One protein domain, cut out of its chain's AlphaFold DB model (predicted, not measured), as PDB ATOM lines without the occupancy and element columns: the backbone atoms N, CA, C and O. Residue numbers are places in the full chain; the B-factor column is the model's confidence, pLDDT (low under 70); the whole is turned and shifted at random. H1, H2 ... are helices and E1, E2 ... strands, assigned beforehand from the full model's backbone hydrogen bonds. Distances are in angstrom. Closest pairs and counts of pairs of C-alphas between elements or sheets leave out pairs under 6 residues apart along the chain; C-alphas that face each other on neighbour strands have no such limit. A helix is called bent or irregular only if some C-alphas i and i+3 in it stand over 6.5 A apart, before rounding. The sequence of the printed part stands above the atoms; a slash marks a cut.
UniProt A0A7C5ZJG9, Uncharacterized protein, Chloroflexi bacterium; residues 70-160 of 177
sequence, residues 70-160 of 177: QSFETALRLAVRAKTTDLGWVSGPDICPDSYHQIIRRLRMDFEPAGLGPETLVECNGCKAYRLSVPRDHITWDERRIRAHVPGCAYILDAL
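AT A GLANCE: This is residues 70 to 160 of the 177 residues of an uncharacterized protein of Chloroflexi bacterium (UniProt A0A7C5ZJG9). Helix H1 runs through the middle, with the small two-stranded hairpin E1-E2 and helix H3 on one side of it and the helical hairpin H4-H5 on the other. H3 crosses H1 near H1's first residues, and the short H2 sits by the beginning of H3. The printed part has 91 residues, in the order H1 H2 H3 E1 E2 H4 H5, mostly helix, with an antiparallel sheet E1 - E2. It is compact, with a radius of gyration of the C-alphas of 12.5 A and spans of 33 by 29 by 25 A.

HOW THE PARTS SIT: E1, residues 122 to 124, and E2, residues 129 to 132, form an antiparallel hairpin at 152 degrees, with N 123 and O 131 3.0 A apart, within hydrogen-bond range. Residues 90 to 91 pair antiparallel with 129 to 130 of E2. The closest C-alphas of E2 and H1, residues 70 to 84, are Arg 131 and Leu 78, 5.4 A apart. H3, residues 100 to 114, touches residues 70 to 75 of H1, about perpendicular at 90 degrees; the closest C-alphas, Ser 71 and Leu 107, are 4.8 A apart. H2, residues 92 to 95, and H3 only just touch, with 3 pairs of C-alphas within 8 A, only at the corner, through residues 100 to 101 of H3; the closest C-alphas, Gly 92 and Tyr 100, are 5.3 A apart. H5, residues 151 to 158, touches H1 at a shallow tilt of 15 degrees, the same way, with C-alphas Glu 73 and Cys 153 closest at 6.3 A. H4, residues 143 to 149, forms a helical hairpin with H5, a shallow tilt of 20 degrees, opposite ways, with C-alphas Arg 147 and Ala 154 closest at 5.5 A. H1 and H4 are apart. Every O i to N i+4 pair is within hydrogen-bond range in H1 and H4, but 9 of 11 in H3 and 1 of 4 in H5, where 4 of 5 O i to N i+3 pairs are; H2 is too short for an O i to N i+4 pair.

IN THESE COORDINATES: H1 is 21.1 A long from C-alpha 70 at (235.278, 134.181, 183.913), and H3 is 22.2 A. H2 is 5.1 A, E1 6.9 A, E2 10.8 A and H4 10.1 A long. H5 is 11.4 A long, ending with C-alpha 158 at (246.349, 132.725, 169.614). H5 is irregular, with C-alphas 152 and 155 7.2 A apart, and H3 only just so, with C-alphas 110 and 113 6.9 A apart.

THE WHOLE: The two C-alphas farthest apart, Gly 126 and Ala 148, are 35.8 A apart. The printed part has no cut and no long link. Its mean pLDDT is 88.4; residues 115, 117 to 119 and 159 to 160 are under 70.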
ATOM      1  N   GLN A  70     236.232 134.536 184.971       92.12
ATOM      2  CA  GLN A  70     235.278 134.181 183.913       92.12
ATOM      3  C   GLN A  70     234.793 135.417 183.137       92.12
ATOM      4  O   GLN A  70     234.634 135.370 181.912       92.12
ATOM      5  N   SER A  71     234.568 136.526 183.850       93.31
ATOM      6  CA  SER A  71     234.251 137.827 183.254       93.31
ATOM      7  C   SER A  71     235.416 138.312 182.390       93.31
ATOM      8  O   SER A  71     235.198 138.690 181.241       93.31
ATOM      9  N   PHE A  72     236.654 138.218 182.891       94.31
ATOM     10  CA  PHE A  72     237.862 138.570 182.144       94.31
ATOM     11  C   PHE A  72     237.998 137.758 180.852       94.31
ATOM     12  O   PHE A  72     238.177 138.337 179.782       94.31
ATOM     13  N   GLU A  73     237.868 136.429 180.925       94.31
ATOM     14  CA  GLU A  73     237.944 135.562 179.745       94.31
ATOM     15  C   GLU A  73     236.910 135.970 178.687       94.31
ATOM     16  O   GLU A  73     237.214 136.082 177.498       94.31
ATOM     17  N   THR A  74     235.683 136.248 179.127       95.12
ATOM     18  CA  THR A  74     234.593 136.676 178.246       95.12
ATOM     19  C   THR A  74     234.886 138.035 177.624       95.12
ATOM     20  O   THR A  74     234.797 138.171 176.405       95.12
ATOM     21  N   ALA A  75     235.298 139.021 178.422       94.25
ATOM     22  CA  ALA A  75     235.689 140.339 177.934       94.25
ATOM     23  C   ALA A  75     236.811 140.239 176.893       94.25
ATOM     24  O   ALA A  75     236.727 140.865 175.837       94.25
ATOM     25  N   LEU A  76     237.814 139.389 177.143       94.94
ATOM     26  CA  LEU A  76     238.916 139.158 176.218       94.94
ATOM     27  C   LEU A  76     238.438 138.537 174.900       94.94
ATOM     28  O   LEU A  76     238.863 138.981 173.836       94.94
ATOM     29  N   ARG A  77     237.523 137.561 174.936       93.94
ATOM     30  CA  ARG A  77     236.924 136.986 173.717       93.94
ATOM     31  C   ARG A  77     236.180 138.035 172.900       93.94
ATOM     32  O   ARG A  77     236.379 138.107 171.689       93.94
ATOM     33  N   LEU A  78     235.354 138.858 173.550       94.69
ATOM     34  CA  LEU A  78     234.628 139.934 172.872       94.69
ATOM     35  C   LEU A  78     235.603 140.968 172.278       94.69
ATOM     36  O   LEU A  78     235.436 141.378 171.132       94.69
ATOM     37  N   ALA A  79     236.655 141.332 173.015       94.31
ATOM     38  CA  ALA A  79     237.707 142.246 172.570       94.31
ATOM     39  C   ALA A  79     238.483 141.709 171.361       94.31
ATOM     40  O   ALA A  79     238.661 142.412 170.364       94.31
ATOM     41  N   VAL A  80     238.902 140.443 171.408       93.00
ATOM     42  CA  VAL A  80     239.560 139.774 170.282       93.00
ATOM     43  C   VAL A  80     238.627 139.724 169.075       93.00
ATOM     44  O   VAL A  80     239.045 140.043 167.960       93.00
ATOM     45  N   ARG A  81     237.344 139.398 169.268       92.62
ATOM     46  CA  ARG A  81     236.376 139.347 168.169       92.62
ATOM     47  C   ARG A  81     236.140 140.713 167.534       92.62
ATOM     48  O   ARG A  81     236.100 140.799 166.306       92.62
ATOM     49  N   ALA A  82     236.049 141.766 168.344       92.50
ATOM     50  CA  ALA A  82     235.940 143.147 167.881       92.50
ATOM     51  C   ALA A  82     237.147 143.574 167.032       92.50
ATOM     52  O   ALA A  82     236.988 144.311 166.064       92.50
ATOM     53  N   LYS A  83     238.358 143.082 167.333       90.69
ATOM     54  CA  LYS A  83     239.552 143.396 166.530       90.69
ATOM     55  C   LYS A  83     239.704 142.585 165.247       90.69
ATOM     56  O   LYS A  83     240.371 143.060 164.324       90.69
ATOM     57  N   THR A  84     239.141 141.378 165.208       87.88
ATOM     58  CA  THR A  84     239.384 140.374 164.154       87.88
ATOM     59  C   THR A  84     238.250 140.212 163.156       87.88
ATOM     60  O   THR A  84     238.434 139.569 162.125       87.88
ATOM     61  N   THR A  85     237.079 140.774 163.443       87.31
ATOM     62  CA  THR A  85     235.912 140.719 162.563       87.31
ATOM     63  C   THR A  85     235.296 142.092 162.397       87.31
ATOM     64  O   THR A  85     235.544 142.982 163.201       87.31
ATOM     65  N   ASP A  86     234.470 142.239 161.366       86.06
ATOM     66  CA  ASP A  86     233.818 143.507 161.037       86.06
ATOM     67  C   ASP A  86     232.878 143.991 162.157       86.06
ATOM     68  O   ASP A  86     232.934 145.138 162.587       86.06
ATOM     69  N   LEU A  87     232.048 143.089 162.696       87.00
ATOM     70  CA  LEU A  87     231.003 143.454 163.660       87.00
ATOM     71  C   LEU A  87     231.265 143.013 165.104       87.00
ATOM     72  O   LEU A  87     230.512 143.418 165.989       87.00
ATOM     73  N   GLY A  88     232.275 142.177 165.358       91.56
ATOM     74  CA  GLY A  88     232.674 141.793 166.715       91.56
ATOM     75  C   GLY A  88     231.765 140.798 167.441       91.56
ATOM     76  O   GLY A  88     231.951 140.582 168.634       91.56
ATOM     77  N   TRP A  89     230.793 140.180 166.762       93.94
ATOM     78  CA  TRP A  89     229.830 139.272 167.395       93.94
ATOM     79  C   TRP A  89     230.440 137.919 167.788       93.94
ATOM     80  O   TRP A  89     231.052 137.228 166.962       93.94
ATOM     81  N   VAL A  90     230.188 137.518 169.034       93.88
ATOM     82  CA  VAL A  90     230.460 136.186 169.592       93.88
ATOM     83  C   VAL A  90     229.133 135.547 169.988       93.88
ATOM     84  O   VAL A  90     228.325 136.179 170.671       93.88
ATOM     85  N   SER A  91     228.880 134.306 169.563       94.12
ATOM     86  CA  SER A  91     227.661 133.606 169.972       94.12
ATOM     87  C   SER A  91     227.741 133.200 171.449       94.12
ATOM     88  O   SER A  91     228.812 132.889 171.963       94.12
ATOM     89  N   GLY A  92     226.609 133.190 172.151       92.25
ATOM     90  CA  GLY A  92     226.519 132.740 173.541       92.25
ATOM     91  C   GLY A  92     227.135 131.352 173.758       92.25
ATOM     92  O   GLY A  92     227.973 131.210 174.647       92.25
ATOM     93  N   PRO A  93     226.819 130.348 172.920       91.19
ATOM     94  CA  PRO A  93     227.464 129.040 173.001       91.19
ATOM     95  C   PRO A  93     228.994 129.061 172.850       91.19
ATOM     96  O   PRO A  93     229.659 128.268 173.510       91.19
ATOM     97  N   ASP A  94     229.561 129.985 172.063       90.06
ATOM     98  CA  ASP A  94     231.022 130.142 171.931       90.06
ATOM     99  C   ASP A  94     231.669 130.814 173.158       90.06
ATOM    100  O   ASP A  94     232.881 130.697 173.363       90.06
ATOM    101  N   ILE A  95     230.881 131.532 173.969       90.56
ATOM    102  CA  ILE A  95     231.310 132.057 175.274       90.56
ATOM    103  C   ILE A  95     231.325 130.917 176.290       90.56
ATOM    104  O   ILE A  95     232.352 130.636 176.901       90.56
ATOM    105  N   CYS A  96     230.173 130.274 176.485       87.69
ATOM    106  CA  CYS A  96     230.024 129.085 177.313       87.69
ATOM    107  C   CYS A  96     228.661 128.439 177.020       87.69
ATOM    108  O   CYS A  96     227.648 129.091 177.283       87.69
ATOM    109  N   PRO A  97     228.593 127.177 176.555       84.38
ATOM    110  CA  PRO A  97     227.344 126.534 176.133       84.38
ATOM    111  C   PRO A  97     226.201 126.615 177.152       84.38
ATOM    112  O   PRO A  97     225.077 126.961 176.788       84.38
ATOM    113  N   ASP A  98     226.508 126.385 178.430       89.94
ATOM    114  CA  ASP A  98     225.486 126.173 179.461       89.94
ATOM    115  C   ASP A  98     225.267 127.376 180.390       89.94
ATOM    116  O   ASP A  98     224.341 127.375 181.200       89.94
ATOM    117  N   SER A  99     226.104 128.418 180.311       92.06
ATOM    118  CA  SER A  99     226.073 129.502 181.310       92.06
ATOM    119  C   SER A  99     226.332 130.915 180.780       92.06
ATOM    120  O   SER A  99     226.382 131.860 181.571       92.06
ATOM    121  N   TYR A 100     226.410 131.112 179.459       93.56
ATOM    122  CA  TYR A 100     226.722 132.421 178.863       93.56
ATOM    123  C   TYR A 100     225.831 133.571 179.352       93.56
ATOM    124  O   TYR A 100     226.331 134.668 179.580       93.56
ATOM    125  N   HIS A 101     224.534 133.343 179.590       93.06
ATOM    126  CA  HIS A 101     223.645 134.378 180.130       93.06
ATOM    127  C   HIS A 101     224.075 134.865 181.522       93.06
ATOM    128  O   HIS A 101     224.059 136.066 181.791       93.06
ATOM    129  N   GLN A 102     224.466 133.941 182.404       94.75
ATOM    130  CA  GLN A 102     224.919 134.276 183.755       94.75
ATOM    131  C   GLN A 102     226.269 134.989 183.709       94.75
ATOM    132  O   GLN A 102     226.475 135.959 184.435       94.75
ATOM    133  N   ILE A 103     227.162 134.544 182.824       94.69
ATOM    134  CA  ILE A 103     228.483 135.144 182.633       94.69
ATOM    135  C   ILE A 103     228.366 136.568 182.079       94.69
ATOM    136  O   ILE A 103     228.982 137.472 182.631       94.69
ATOM    137  N   ILE A 104     227.531 136.806 181.062       94.75
ATOM    138  CA  ILE A 104     227.291 138.155 180.527       94.75
ATOM    139  C   ILE A 104     226.672 139.067 181.588       94.75
ATOM    140  O   ILE A 104     227.095 140.211 181.731       94.75
ATOM    141  N   ARG A 105     225.702 138.572 182.369       92.94
ATOM    142  CA  ARG A 105     225.114 139.351 183.467       92.94
ATOM    143  C   ARG A 105     226.173 139.757 184.495       92.94
ATOM    144  O   ARG A 105     226.192 140.915 184.892       92.94
ATOM    145  N   ARG A 106     227.050 138.829 184.894       92.19
ATOM    146  CA  ARG A 106     228.159 139.108 185.821       92.19
ATOM    147  C   ARG A 106     229.166 140.090 185.232       92.19
ATOM    148  O   ARG A 106     229.492 141.059 185.891       92.19
ATOM    149  N   LEU A 107     229.575 139.904 183.977       93.12
ATOM    150  CA  LEU A 107     230.487 140.821 183.292       93.12
ATOM    151  C   LEU A 107     229.953 142.262 183.282       93.12
ATOM    152  O   LEU A 107     230.699 143.202 183.519       93.12
ATOM    153  N   ARG A 108     228.654 142.439 183.029       92.06
ATOM    154  CA  ARG A 108     228.008 143.757 183.047       92.06
ATOM    155  C   ARG A 108     227.975 144.373 184.445       92.06
ATOM    156  O   ARG A 108     228.215 145.566 184.569       92.06
ATOM    157  N   MET A 109     227.721 143.564 185.476       87.88
ATOM    158  CA  MET A 109     227.805 143.999 186.877       87.88
ATOM    159  C   MET A 109     229.234 144.382 187.267       87.88
ATOM    160  O   MET A 109     229.421 145.383 187.943       87.88
ATOM    161  N   ASP A 110     230.244 143.642 186.802       87.00
ATOM    162  CA  ASP A 110     231.648 143.961 187.083       87.00
ATOM    163  C   ASP A 110     232.085 145.292 186.421       87.00
ATOM    164  O   ASP A 110     233.019 145.938 186.890       87.00
ATOM    165  N   PHE A 111     231.410 145.730 185.347       84.31
ATOM    166  CA  PHE A 111     231.670 147.013 184.677       84.31
ATOM    167  C   PHE A 111     230.897 148.207 185.252       84.31
ATOM    168  O   PHE A 111     231.351 149.343 185.100       84.31
ATOM    169  N   GLU A 112     229.778 147.969 185.936       81.69
ATOM    170  CA  GLU A 112     228.929 149.019 186.512       81.69
ATOM    171  C   GLU A 112     229.694 150.010 187.418       81.69
ATOM    172  O   GLU A 112     229.474 151.215 187.268       81.69
ATOM    173  N   PRO A 113     230.653 149.585 188.276       71.75
ATOM    174  CA  PRO A 113     231.427 150.503 189.114       71.75
ATOM    175  C   PRO A 113     232.237 151.557 188.347       71.75
ATOM    176  O   PRO A 113     232.493 152.625 188.893       71.75
ATOM    177  N   ALA A 114     232.610 151.307 187.087       70.56
ATOM    178  CA  ALA A 114     233.296 152.298 186.247       70.56
ATOM    179  C   ALA A 114     232.337 153.285 185.558       70.56
ATOM    180  O   ALA A 114     232.737 154.002 184.641       70.56
ATOM    181  N   GLY A 115     231.054 153.301 185.938       69.12
ATOM    182  CA  GLY A 115     230.031 154.113 185.273       69.12
ATOM    183  C   GLY A 115     229.695 153.620 183.863       69.12
ATOM    184  O   GLY A 115     229.000 154.301 183.107       69.12
ATOM    185  N   LEU A 116     230.173 152.429 183.498       71.69
ATOM    186  CA  LEU A 116     229.841 151.757 182.253       71.69
ATOM    187  C   LEU A 116     228.514 151.041 182.493       71.69
ATOM    188  O   LEU A 116     228.471 149.972 183.097       71.69
ATOM    189  N   GLY A 117     227.415 151.666 182.065       64.88
ATOM    190  CA  GLY A 117     226.079 151.101 182.224       64.88
ATOM    191  C   GLY A 117     226.008 149.639 181.743       64.88
ATOM    192  O   GLY A 117     226.653 149.268 180.755       64.88
ATOM    193  N   PRO A 118     225.194 148.787 182.389       64.25
ATOM    194  CA  PRO A 118     225.210 147.343 182.152       64.25
ATOM    195  C   PRO A 118     224.874 146.958 180.703       64.25
ATOM    196  O   PRO A 118     225.289 145.908 180.227       64.25
ATOM    197  N   GLU A 119     224.148 147.799 179.969       68.31
ATOM    198  CA  GLU A 119     223.788 147.546 178.568       68.31
ATOM    199  C   GLU A 119     224.593 148.393 177.568       68.31
ATOM    200  O   GLU A 119     224.421 148.220 176.366       68.31
ATOM    201  N   THR A 120     225.462 149.307 178.022       78.25
ATOM    202  CA  THR A 120     226.136 150.264 177.123       78.25
ATOM    203  C   THR A 120     227.457 149.751 176.576       78.25
ATOM    204  O   THR A 120     227.837 150.143 175.482       78.25
ATOM    205  N   LEU A 121     228.177 148.910 177.329       89.00
ATOM    206  CA  LEU A 121     229.487 148.397 176.909       89.00
ATOM    207  C   LEU A 121     229.410 147.016 176.247       89.00
ATOM    208  O   LEU A 121     230.205 146.714 175.359       89.00
ATOM    209  N   VAL A 122     228.478 146.170 176.690       92.50
ATOM    210  CA  VAL A 122     228.284 144.812 176.169       92.50
ATOM    211  C   VAL A 122     226.898 144.719 175.544       92.50
ATOM    212  O   VAL A 122     225.903 144.543 176.248       92.50
ATOM    213  N   GLU A 123     226.838 144.798 174.221       90.75
ATOM    214  CA  GLU A 123     225.605 144.728 173.436       90.75
ATOM    215  C   GLU A 123     225.136 143.286 173.213       90.75
ATOM    216  O   GLU A 123     225.944 142.362 173.119       90.75
ATOM    217  N   CYS A 124     223.821 143.108 173.054       92.12
ATOM    218  CA  CYS A 124     223.183 141.865 172.619       92.12
ATOM    219  C   CYS A 124     222.400 142.119 171.324       92.12
ATOM    220  O   CYS A 124     221.616 143.061 171.258       92.12
ATOM    221  N   ASN A 125     222.544 141.263 170.307       91.44
ATOM    222  CA  ASN A 125     221.808 141.410 169.040       91.44
ATOM    223  C   ASN A 125     220.367 140.855 169.068       91.44
ATOM    224  O   ASN A 125     219.750 140.712 168.017       91.44
ATOM    225  N   GLY A 126     219.854 140.444 170.234       87.88
ATOM    226  CA  GLY A 126     218.556 139.767 170.369       87.88
ATOM    227  C   GLY A 126     218.551 138.289 169.943       87.88
ATOM    228  O   GLY A 126     217.602 137.566 170.233       87.88
ATOM    229  N   CYS A 127     219.636 137.798 169.340       88.25
ATOM    230  CA  CYS A 127     219.806 136.422 168.868       88.25
ATOM    231  C   CYS A 127     220.915 135.679 169.631       88.25
ATOM    232  O   CYS A 127     221.610 134.840 169.059       88.25
ATOM    233  N   LYS A 128     221.072 135.971 170.931       91.50
ATOM    234  CA  LYS A 128     222.059 135.329 171.823       91.50
ATOM    235  C   LYS A 128     223.511 135.507 171.362       91.50
ATOM    236  O   LYS A 128     224.339 134.652 171.655       91.50
ATOM    237  N   ALA A 129     223.832 136.589 170.656       93.69
ATOM    238  CA  ALA A 129     225.212 136.975 170.386       93.69
ATOM    239  C   ALA A 129     225.533 138.314 171.047       93.69
ATOM    240  O   ALA A 129     224.663 139.180 171.174       93.69
ATOM    241  N   TYR A 130     226.793 138.458 171.447       95.50
ATOM    242  CA  TYR A 130     227.289 139.577 172.235       95.50
ATOM    243  C   TYR A 130     228.533 140.187 171.600       95.50
ATOM    244  O   TYR A 130     229.284 139.493 170.911       95.50
ATOM    245  N   ARG A 131     228.756 141.481 171.830       93.81
ATOM    246  CA  ARG A 131     229.966 142.198 171.403       93.81
ATOM    247  C   ARG A 131     230.273 143.353 172.346       93.81
ATOM    248  O   ARG A 131     229.394 143.783 173.089       93.81
ATOM    249  N   LEU A 132     231.493 143.877 172.267       93.12
ATOM    250  CA  LEU A 132     231.802 145.174 172.862       93.12
ATOM    251  C   LEU A 132     231.282 146.301 171.968       93.12
ATOM    252  O   LEU A 132     231.535 146.310 170.764       93.12
ATOM    253  N   SER A 133     230.628 147.276 172.582       90.38
ATOM    254  CA  SER A 133     230.159 148.526 171.971       90.38
ATOM    255  C   SER A 133     231.281 149.554 171.833       90.38
ATOM    256  O   SER A 133     231.105 150.741 172.099       90.38
ATOM    257  N   VAL A 134     232.478 149.089 171.476       86.94
ATOM    258  CA  VAL A 134     233.700 149.895 171.442       86.94
ATOM    259  C   VAL A 134     234.379 149.682 170.094       86.94
ATOM    260  O   VAL A 134     234.581 148.529 169.698       86.94
ATOM    261  N   PRO A 135     234.758 150.757 169.376       85.75
ATOM    262  CA  PRO A 135     235.547 150.633 168.160       85.75
ATOM    263  C   PRO A 135     236.827 149.832 168.408       85.75
ATOM    264  O   PRO A 135     237.497 150.013 169.423       85.75
ATOM    265  N   ARG A 136     237.211 148.983 167.451       88.75
ATOM    266  CA  ARG A 136     238.395 148.112 167.562       88.75
ATOM    267  C   ARG A 136     239.689 148.846 167.929       88.75
ATOM    268  O   ARG A 136     240.538 148.268 168.606       88.75
ATOM    269  N   ASP A 137     239.824 150.102 167.504       89.00
ATOM    270  CA  ASP A 137     241.014 150.928 167.729       89.00
ATOM    271  C   ASP A 137     241.058 151.533 169.144       89.00
ATOM    272  O   ASP A 137     242.111 151.971 169.595       89.00
ATOM    273  N   HIS A 138     239.938 151.508 169.873       87.56
ATOM    274  CA  HIS A 138     239.841 151.949 171.270       87.56
ATOM    275  C   HIS A 138     240.011 150.790 172.262       87.56
ATOM    276  O   HIS A 138     239.927 150.978 173.473       87.56
ATOM    277  N   ILE A 139     240.236 149.575 171.763       90.81
ATOM    278  CA  ILE A 139     240.480 148.397 172.586       90.81
ATOM    279  C   ILE A 139     241.985 148.160 172.612       90.81
ATOM    280  O   ILE A 139     242.617 147.978 171.572       90.81
ATOM    281  N   THR A 140     242.582 148.085 173.791       91.31
ATOM    282  CA  THR A 140     244.000 147.742 173.957       91.31
ATOM    283  C   THR A 140     244.159 146.692 175.039       91.31
ATOM    284  O   THR A 140     243.367 146.631 175.973       91.31
ATOM    285  N   TRP A 141     245.191 145.864 174.924       91.88
ATOM    286  CA  TRP A 141     245.566 144.912 175.960       91.88
ATOM    287  C   TRP A 141     247.077 144.708 175.953       91.88
ATOM    288  O   TRP A 141     247.725 144.833 174.912       91.88
ATOM    289  N   ASP A 142     247.631 144.357 177.111       92.25
ATOM    290  CA  ASP A 142     249.024 143.940 177.235       92.25
ATOM    291  C   ASP A 142     249.104 142.413 177.128       92.25
ATOM    292  O   ASP A 142     248.831 141.675 178.077       92.25
ATOM    293  N   GLU A 143     249.482 141.930 175.946       91.12
ATOM    294  CA  GLU A 143     249.620 140.501 175.671       91.12
ATOM    295  C   GLU A 143     250.644 139.812 176.586       91.12
ATOM    296  O   GLU A 143     250.419 138.676 177.008       91.12
ATOM    297  N   ARG A 144     251.747 140.485 176.940       89.94
ATOM    298  CA  ARG A 144     252.772 139.892 177.811       89.94
ATOM    299  C   ARG A 144     252.210 139.665 179.208       89.94
ATOM    300  O   ARG A 144     252.409 138.588 179.769       89.94
ATOM    301  N   ARG A 145     251.467 140.639 179.743       88.62
ATOM    302  CA  ARG A 145     250.790 140.509 181.043       88.62
ATOM    303  C   ARG A 145     249.722 139.423 181.030       88.62
ATOM    304  O   ARG A 145     249.682 138.621 181.959       88.62
ATOM    305  N   ILE A 146     248.901 139.351 179.981       91.12
ATOM    306  CA  ILE A 146     247.868 138.310 179.860       91.12
ATOM    307  C   ILE A 146     248.514 136.923 179.868       91.12
ATOM    308  O   ILE A 146     248.146 136.074 180.677       91.12
ATOM    309  N   ARG A 147     249.528 136.697 179.026       91.19
ATOM    310  CA  ARG A 147     250.217 135.401 178.957       91.19
ATOM    311  C   ARG A 147     250.925 135.034 180.265       91.19
ATOM    312  O   ARG A 147     250.985 133.855 180.595       91.19
ATOM    313  N   ALA A 148     251.436 136.016 181.010       90.25
ATOM    314  CA  ALA A 148     252.133 135.780 182.274       90.25
ATOM    315  C   ALA A 148     251.191 135.490 183.457       90.25
ATOM    316  O   ALA A 148     251.517 134.655 184.296       90.25
ATOM    317  N   HIS A 149     250.048 136.179 183.551       87.88
ATOM    318  CA  HIS A 149     249.192 136.141 184.749       87.88
ATOM    319  C   HIS A 149     247.926 135.303 184.586       87.88
ATOM    320  O   HIS A 149     247.408 134.782 185.569       87.88
ATOM    321  N   VAL A 150     247.445 135.135 183.357       89.94
ATOM    322  CA  VAL A 150     246.259 134.337 183.033       89.94
ATOM    323  C   VAL A 150     246.558 133.434 181.831       89.94
ATOM    324  O   VAL A 150     245.875 133.505 180.808       89.94
ATOM    325  N   PRO A 151     247.573 132.547 181.925       87.25
ATOM    326  CA  PRO A 151     248.025 131.725 180.797       87.25
ATOM    327  C   PRO A 151     246.909 130.851 180.212       87.25
ATOM    328  O   PRO A 151     246.898 130.587 179.013       87.25
ATOM    329  N   GLY A 152     245.920 130.469 181.029       88.69
ATOM    330  CA  GLY A 152     244.728 129.753 180.579       88.69
ATOM    331  C   GLY A 152     243.880 130.515 179.559       88.69
ATOM    332  O   GLY A 152     243.098 129.882 178.874       88.69
ATOM    333  N   CYS A 153     244.039 131.833 179.411       89.69
ATOM    334  CA  CYS A 153     243.362 132.660 178.406       89.69
ATOM    335  C   CYS A 153     244.214 132.913 177.148       89.69
ATOM    336  O   CYS A 153     243.723 133.511 176.194       89.69
ATOM    337  N   ALA A 154     245.479 132.478 177.117       89.81
ATOM    338  CA  ALA A 154     246.400 132.782 176.018       89.81
ATOM    339  C   ALA A 154     245.901 132.263 174.657       89.81
ATOM    340  O   ALA A 154     246.053 132.949 173.651       89.81
ATOM    341  N   TYR A 155     245.207 131.121 174.644       87.94
ATOM    342  CA  TYR A 155     244.633 130.549 173.422       87.94
ATOM    343  C   TYR A 155     243.618 131.476 172.731       87.94
ATOM    344  O   TYR A 155     243.418 131.379 171.524       87.94
ATOM    345  N   ILE A 156     242.985 132.391 173.477       90.12
ATOM    346  CA  ILE A 156     242.049 133.381 172.926       90.12
ATOM    347  C   ILE A 156     242.813 134.413 172.091       90.12
ATOM    348  O   ILE A 156     242.321 134.846 171.053       90.12
ATOM    349  N   LEU A 157     244.031 134.767 172.513       88.81
ATOM    350  CA  LEU A 157     244.941 135.606 171.730       88.81
ATOM    351  C   LEU A 157     245.517 134.836 170.539       88.81
ATOM    352  O   LEU A 157     245.699 135.398 169.468       88.81
ATOM    353  N   ASP A 158     245.788 133.543 170.697       83.19
ATOM    354  CA  ASP A 158     246.349 132.725 169.614       83.19
ATOM    355  C   ASP A 158     245.325 132.433 168.506       83.19
ATOM    356  O   ASP A 158     245.696 132.160 167.366       83.19
ATOM    357  N   ALA A 159     244.030 132.554 168.813       69.19
ATOM    358  CA  ALA A 159     242.944 132.482 167.842       69.19
ATOM    359  C   ALA A 159     242.843 133.725 166.924       69.19
ATOM    360  O   ALA A 159     241.947 133.784 166.077       69.19
ATOM    361  N   LEU A 160     243.738 134.717 167.066       60.44
ATOM    362  CA  LEU A 160     243.879 135.822 166.116       60.44
ATOM    363  C   LEU A 160     244.255 135.258 164.727       60.44
ATOM    364  O   LEU A 160     245.266 134.562 164.609       60.44
TER     365      LEU A 160